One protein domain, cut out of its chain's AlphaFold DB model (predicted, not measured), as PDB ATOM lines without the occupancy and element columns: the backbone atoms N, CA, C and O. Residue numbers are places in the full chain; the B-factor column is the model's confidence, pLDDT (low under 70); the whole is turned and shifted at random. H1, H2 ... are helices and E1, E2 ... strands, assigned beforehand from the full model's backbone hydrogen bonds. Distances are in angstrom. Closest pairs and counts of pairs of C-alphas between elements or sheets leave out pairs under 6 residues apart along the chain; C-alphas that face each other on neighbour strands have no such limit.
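AT A GLANCE: This is residues 2 to 22 and 114 to 145 of the 145 residues of an uncharacterized protein of Salinibacterium xinjiangense (UniProt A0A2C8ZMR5). A small two-stranded hairpin, E1 and E2, makes one end of this domain, and two helices set steeply to each other, H1 and H2, make the other. Residues 116 to 117, on the way to H1, pair briefly with E2. The printed part has 53 residues, with E1, E2, H1 and H2 in that order along the chain; the sheet E1 - E2 is antiparallel. The class is mixed, helices and strands, though under half of the residues, 24, are in named elements. The whole is compact and rounded, with a radius of gyration of the C-alphas of 9.5 A and spans of 25 by 20 by 19 A.

HOW THE PARTS SIT: Start at E1, residues 9 to 12, which forms a hairpin through a tight link with E2, residues 15 to 18; their directions stand at 148 degrees. Look for N 10 and O 17 at 2.9 A and N 17 and O 10 at 2.8 A, both within hydrogen-bond range. Past the cut, residues 116 to 117 pair antiparallel with residues 17 to 18 of E2. H1, residues 120 to 125, is apart from E1. H2, residues 132 to 141, has its closest C-alpha pair with E2 at Ala 18 and Ile 136, 6.3 A. H1 and H2 only just touch, with 3 pairs of C-alphas within 8 A, the closest those of Val 122 and Ser 139 at 6.4 A; they run opposite ways at a steep tilt of 57 degrees. In H1 and H2 every O i to N i+4 pair is within hydrogen-bond range.

IN THESE COORDINATES: Find C-alpha 9 at (222.528, 126.345, 176.290); E1 runs 10.0 A to Phe 12, and E2 runs 10.1 A from His 15 to Ala 18. H1 covers 8.7 A from Pro 120 to Ala 125. H2 runs 14.3 A from Ala 132 to C-alpha 141 at (211.250, 136.729, 184.282).

THE WHOLE: The C-alphas farthest apart, of Glu 13 and Glu 145, are 27.6 A apart. Residues 23 to 113 are not printed, and C-alphas 22 and 114 are 11.5 A apart across that cut. The link from H1 to H2 is short. Mean pLDDT of the printed part is 88.5; only residue 145 is under 70.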
ATOM      1  N   ALA A   2     217.284 129.067 167.465       73.75
ATOM      2  CA  ALA A   2     218.446 129.967 167.606       73.75
ATOM      3  C   ALA A   2     219.388 129.599 168.775       73.75
ATOM      4  O   ALA A   2     220.582 129.849 168.717       73.75
ATOM      5  N   LEU A   3     218.850 128.943 169.807       81.25
ATOM      6  CA  LEU A   3     219.595 128.502 170.984       81.25
ATOM      7  C   LEU A   3     220.243 127.111 170.881       81.25
ATOM      8  O   LEU A   3     220.944 126.721 171.812       81.25
ATOM      9  N   ASP A   4     220.001 126.335 169.819       82.06
ATOM     10  CA  ASP A   4     220.531 124.961 169.726       82.06
ATOM     11  C   ASP A   4     222.072 124.940 169.563       82.06
ATOM     12  O   ASP A   4     222.722 123.994 170.023       82.06
ATOM     13  N   ASP A   5     222.641 126.016 169.003       85.69
ATOM     14  CA  ASP A   5     224.084 126.205 168.787       85.69
ATOM     15  C   ASP A   5     224.747 127.114 169.842       85.69
ATOM     16  O   ASP A   5     225.953 127.356 169.795       85.69
ATOM     17  N   HIS A   6     223.987 127.614 170.823       88.88
ATOM     18  CA  HIS A   6     224.515 128.546 171.818       88.88
ATOM     19  C   HIS A   6     225.483 127.828 172.793       88.88
ATOM     20  O   HIS A   6     225.122 126.799 173.378       88.88
ATOM     21  N   PRO A   7     226.691 128.372 173.058       91.62
ATOM     22  CA  PRO A   7     227.762 127.677 173.786       91.62
ATOM     23  C   PRO A   7     227.441 127.355 175.251       91.62
ATOM     24  O   PRO A   7     228.107 126.519 175.855       91.62
ATOM     25  N   ASN A   8     226.422 127.991 175.829       92.94
ATOM     26  CA  ASN A   8     225.991 127.771 177.213       92.94
ATOM     27  C   ASN A   8     224.558 127.236 177.368       92.94
ATOM     28  O   ASN A   8     224.052 127.152 178.489       92.94
ATOM     29  N   VAL A   9     223.885 126.906 176.262       91.62
ATOM     30  CA  VAL A   9     222.528 126.345 176.290       91.62
ATOM     31  C   VAL A   9     222.569 124.921 175.759       91.62
ATOM     32  O   VAL A   9     223.276 124.612 174.804       91.62
ATOM     33  N   PHE A  10     221.833 124.018 176.396       93.50
ATOM     34  CA  PHE A  10     221.791 122.620 175.985       93.50
ATOM     35  C   PHE A  10     220.464 121.958 176.329       93.50
ATOM     36  O   PHE A  10     219.708 122.425 177.180       93.50
ATOM     37  N   ARG A  11     220.180 120.837 175.662       91.94
ATOM     38  CA  ARG A  11     219.012 120.004 175.958       91.94
ATOM     39  C   ARG A  11     219.398 118.818 176.831       91.94
ATOM     40  O   ARG A  11     220.370 118.124 176.543       91.94
ATOM     41  N   PHE A  12     218.601 118.566 177.863       91.62
ATOM     42  CA  PHE A  12     218.724 117.405 178.740       91.62
ATOM     43  C   PHE A  12     217.337 116.996 179.254       91.62
ATOM     44  O   PHE A  12     216.562 117.858 179.666       91.62
ATOM     45  N   GLU A  13     217.014 115.698 179.176       89.50
ATOM     46  CA  GLU A  13     215.720 115.118 179.598       89.50
ATOM     47  C   GLU A  13     214.478 115.859 179.049       89.50
ATOM     48  O   GLU A  13     213.495 116.089 179.747       89.50
ATOM     49  N   GLY A  14     214.510 116.268 177.775       88.81
ATOM     50  CA  GLY A  14     213.375 116.952 177.133       88.81
ATOM     51  C   GLY A  14     213.188 118.416 177.555       88.81
ATOM     52  O   GLY A  14     212.178 119.038 177.216       88.81
ATOM     53  N   HIS A  15     214.149 118.992 178.276       91.75
ATOM     54  CA  HIS A  15     214.154 120.398 178.669       91.75
ATOM     55  C   HIS A  15     215.389 121.119 178.133       91.75
ATOM     56  O   HIS A  15     216.456 120.523 177.974       91.75
ATOM     57  N   THR A  16     215.224 122.408 177.846       92.62
ATOM     58  CA  THR A  16     216.321 123.307 177.481       92.62
ATOM     59  C   THR A  16     216.830 123.989 178.745       92.62
ATOM     60  O   THR A  16     216.038 124.518 179.525       92.62
ATOM     61  N   TRP A  17     218.142 123.973 178.940       93.50
ATOM     62  CA  TRP A  17     218.828 124.496 180.115       93.50
ATOM     63  C   TRP A  17     219.865 125.530 179.698       93.50
ATOM     64  O   TRP A  17     220.560 125.328 178.704       93.50
ATOM     65  N   ALA A  18     219.980 126.605 180.470       93.00
ATOM     66  CA  ALA A  18     221.014 127.621 180.338       93.00
ATOM     67  C   ALA A  18     221.901 127.633 181.590       93.00
ATOM     68  O   ALA A  18     221.417 127.451 182.710       93.00
ATOM     69  N   SER A  19     223.197 127.861 181.395       94.00
ATOM     70  CA  SER A  19     224.173 128.052 182.471       94.00
ATOM     71  C   SER A  19     225.117 129.199 182.128       94.00
ATOM     72  O   SER A  19     225.195 129.612 180.980       94.00
ATOM     73  N   LEU A  20     225.859 129.715 183.104       93.31
ATOM     74  CA  LEU A  20     226.993 130.604 182.824       93.31
ATOM     75  C   LEU A  20     228.249 129.815 182.431       93.31
ATOM     76  O   LEU A  20     229.146 130.351 181.789       93.31
ATOM     77  N   ALA A  21     228.311 128.532 182.790       92.06
ATOM     78  CA  ALA A  21     229.402 127.657 182.394       92.06
ATOM     79  C   ALA A  21     229.225 127.146 180.952       92.06
ATOM     80  O   ALA A  21     228.093 127.103 180.454       92.06
ATOM     81  N   PRO A  22     230.312 126.726 180.279       93.25
ATOM     82  CA  PRO A  22     230.229 126.111 178.960       93.25
ATOM     83  C   PRO A  22     229.342 124.864 178.965       93.25
ATOM     84  O   PRO A  22     229.362 124.071 179.913       93.25
ATOM     85  N   PRO A 114     225.118 126.195 188.477       91.00
ATOM     86  CA  PRO A 114     223.746 126.682 188.406       91.00
ATOM     87  C   PRO A 114     223.156 126.487 187.003       91.00
ATOM     88  O   PRO A 114     223.764 126.879 186.000       91.00
ATOM     89  N   LEU A 115     221.974 125.872 186.949       91.94
ATOM     90  CA  LEU A 115     221.220 125.616 185.724       91.94
ATOM     91  C   LEU A 115     219.851 126.278 185.830       91.94
ATOM     92  O   LEU A 115     219.137 126.075 186.813       91.94
ATOM     93  N   ILE A 116     219.465 127.024 184.798       93.75
ATOM     94  CA  ILE A 116     218.130 127.613 184.685       93.75
ATOM     95  C   ILE A 116     217.402 126.946 183.531       93.75
ATOM     96  O   ILE A 116     217.925 126.826 182.422       93.75
ATOM     97  N   ARG A 117     216.177 126.495 183.793       93.50
ATOM     98  CA  ARG A 117     215.314 125.938 182.756       93.50
ATOM     99  C   ARG A 117     214.819 127.068 181.862       93.50
ATOM    100  O   ARG A 117     214.154 127.976 182.347       93.50
ATOM    101  N   VAL A 118     215.076 126.966 180.563       92.00
ATOM    102  CA  VAL A 118     214.622 127.938 179.564       92.00
ATOM    103  C   VAL A 118     213.191 127.596 179.140       92.00
ATOM    104  O   VAL A 118     212.959 126.519 178.574       92.00
ATOM    105  N   PRO A 119     212.201 128.474 179.384       91.12
ATOM    106  CA  PRO A 119     210.835 128.248 178.935       91.12
ATOM    107  C   PRO A 119     210.742 128.215 177.401       91.12
ATOM    108  O   PRO A 119     211.452 128.965 176.727       91.12
ATOM    109  N   PRO A 120     209.805 127.447 176.808       88.94
ATOM    110  CA  PRO A 120     209.641 127.394 175.352       88.94
ATOM    111  C   PRO A 120     209.395 128.761 174.699       88.94
ATOM    112  O   PRO A 120     209.796 128.968 173.558       88.94
ATOM    113  N   ARG A 121     208.744 129.695 175.408       88.75
ATOM    114  CA  ARG A 121     208.497 131.066 174.927       88.75
ATOM    115  C   ARG A 121     209.803 131.849 174.772       88.75
ATOM    116  O   ARG A 121     210.034 132.418 173.713       88.75
ATOM    117  N   VAL A 122     210.677 131.785 175.779       87.62
ATOM    118  CA  VAL A 122     212.009 132.410 175.750       87.62
ATOM    119  C   VAL A 122     212.874 131.762 174.674       87.62
ATOM    120  O   VAL A 122     213.485 132.460 173.878       87.62
ATOM    121  N   ALA A 123     212.845 130.431 174.558       87.19
ATOM    122  CA  ALA A 123     213.622 129.728 173.542       87.19
ATOM    123  C   ALA A 123     213.231 130.083 172.096       87.19
ATOM    124  O   ALA A 123     214.060 129.978 171.195       87.19
ATOM    125  N   ARG A 124     211.966 130.469 171.864       86.75
ATOM    126  CA  ARG A 124     211.467 130.911 170.549       86.75
ATOM    127  C   ARG A 124     211.798 132.367 170.247       86.75
ATOM    128  O   ARG A 124     211.987 132.683 169.081       86.75
ATOM    129  N   ALA A 125     211.819 133.218 171.270       86.44
ATOM    130  CA  ALA A 125     212.022 134.657 171.123       86.44
ATOM    131  C   ALA A 125     213.498 135.081 171.218       86.44
ATOM    132  O   ALA A 125     213.852 136.141 170.715       86.44
ATOM    133  N   ALA A 126     214.360 134.271 171.838       86.19
ATOM    134  CA  ALA A 126     215.778 134.581 171.972       86.19
ATOM    135  C   ALA A 126     216.486 134.615 170.608       86.19
ATOM    136  O   ALA A 126     216.336 133.707 169.784       86.19
ATOM    137  N   THR A 127     217.291 135.656 170.398       84.81
ATOM    138  CA  THR A 127     218.165 135.797 169.232       84.81
ATOM    139  C   THR A 127     219.421 134.933 169.382       84.81
ATOM    140  O   THR A 127     219.777 134.516 170.484       84.81
ATOM    141  N   ALA A 128     220.114 134.658 168.273       82.69
ATOM    142  CA  ALA A 128     221.358 133.877 168.289       82.69
ATOM    143  C   ALA A 128     222.517 134.598 169.010       82.69
ATOM    144  O   ALA A 128     223.453 133.952 169.468       82.69
ATOM    145  N   GLU A 129     222.436 135.925 169.124       84.81
ATOM    146  CA  GLU A 129     223.438 136.782 169.774       84.81
ATOM    147  C   GLU A 129     223.179 136.984 171.274       84.81
ATOM    148  O   GLU A 129     224.003 137.575 171.971       84.81
ATOM    149  N   ALA A 130     222.033 136.515 171.783       87.44
ATOM    150  CA  ALA A 130     221.681 136.670 173.185       87.44
ATOM    151  C   ALA A 130     222.716 135.983 174.078       87.44
ATOM    152  O   ALA A 130     223.007 134.800 173.924       87.44
ATOM    153  N   THR A 131     223.244 136.721 175.048       91.69
ATOM    154  CA  THR A 131     224.211 136.177 176.002       91.69
ATOM    155  C   THR A 131     223.547 135.188 176.961       91.69
ATOM    156  O   THR A 131     222.355 135.281 177.269       91.69
ATOM    157  N   ALA A 132     224.342 134.278 177.532       89.12
ATOM    158  CA  ALA A 132     223.868 133.345 178.555       89.12
ATOM    159  C   ALA A 132     223.168 134.055 179.729       89.12
ATOM    160  O   ALA A 132     222.138 133.584 180.208       89.12
ATOM    161  N   ALA A 133     223.701 135.203 180.165       91.88
ATOM    162  CA  ALA A 133     223.130 135.999 181.249       91.88
ATOM    163  C   ALA A 133     221.732 136.534 180.897       91.88
ATOM    164  O   ALA A 133     220.813 136.385 181.698       91.88
ATOM    165  N   GLN A 134     221.551 137.065 179.684       92.00
ATOM    166  CA  GLN A 134     220.248 137.539 179.204       92.00
ATOM    167  C   GLN A 134     219.233 136.397 179.118       92.00
ATOM    168  O   GLN A 134     218.114 136.525 179.605       92.00
ATOM    169  N   ILE A 135     219.632 135.242 178.578       89.62
ATOM    170  CA  ILE A 135     218.753 134.068 178.478       89.62
ATOM    171  C   ILE A 135     218.312 133.594 179.870       89.62
ATOM    172  O   ILE A 135     217.141 133.263 180.071       89.62
ATOM    173  N   ILE A 136     219.234 133.565 180.833       91.56
ATOM    174  CA  ILE A 136     218.971 133.224 182.239       91.56
ATOM    175  C   ILE A 136     218.000 134.232 182.862       91.56
ATOM    176  O   ILE A 136     217.021 133.835 183.495       91.56
ATOM    177  N   GLU A 137     218.229 135.524 182.650       93.12
ATOM    178  CA  GLU A 137     217.384 136.596 183.165       93.12
ATOM    179  C   GLU A 137     215.959 136.527 182.597       93.12
ATOM    180  O   GLU A 137     214.990 136.500 183.357       93.12
ATOM    181  N   TRP A 138     215.812 136.407 181.275       92.62
ATOM    182  CA  TRP A 138     214.518 136.225 180.611       92.62
ATOM    183  C   TRP A 138     213.810 134.954 181.066       92.62
ATOM    184  O   TRP A 138     212.590 134.934 181.209       92.62
ATOM    185  N   SER A 139     214.561 133.884 181.335       89.75
ATOM    186  CA  SER A 139     213.996 132.633 181.852       89.75
ATOM    187  C   SER A 139     213.448 132.792 183.270       89.75
ATOM    188  O   SER A 139     212.386 132.245 183.562       89.75
ATOM    189  N   ASN A 140     214.116 133.581 184.117       89.81
ATOM    190  CA  ASN A 140     213.628 133.914 185.457       89.81
ATOM    191  C   ASN A 140     212.413 134.852 185.420       89.81
ATOM    192  O   ASN A 140     211.499 134.694 186.226       89.81
ATOM    193  N   ARG A 141     212.383 135.807 184.481       87.81
ATOM    194  CA  ARG A 141     211.250 136.729 184.282       87.81
ATOM    195  C   ARG A 141     210.053 136.074 183.583       87.81
ATOM    196  O   ARG A 141     208.913 136.468 183.808       87.81
ATOM    197  N   GLY A 142     210.299 135.071 182.743       80.81
ATOM    198  CA  GLY A 142     209.294 134.351 181.958       80.81
ATOM    199  C   GLY A 142     208.971 134.955 180.582       80.81
ATOM    200  O   GLY A 142     208.113 134.408 179.880       80.81
ATOM    201  N   PHE A 143     209.640 136.037 180.169       78.81
ATOM    202  CA  PHE A 143     209.458 136.706 178.874       78.81
ATOM    203  C   PHE A 143     210.762 137.355 178.376       78.81
ATOM    204  O   PHE A 143     211.705 137.525 179.146       78.81
ATOM    205  N   VAL A 144     210.803 137.668 177.077       73.44
ATOM    206  CA  VAL A 144     211.899 138.371 176.385       73.44
ATOM    207  C   VAL A 144     211.389 139.770 176.036       73.44
ATOM    208  O   VAL A 144     210.237 139.883 175.610       73.44
ATOM    209  N   GLU A 145     212.207 140.795 176.266       69.19
ATOM    210  CA  GLU A 145     211.930 142.200 175.906       69.19
ATOM    211  C   GLU A 145     212.495 142.555 174.533       69.19
ATOM    212  O   GLU A 145     213.601 142.061 174.214       69.19
TER     213      GLU A 145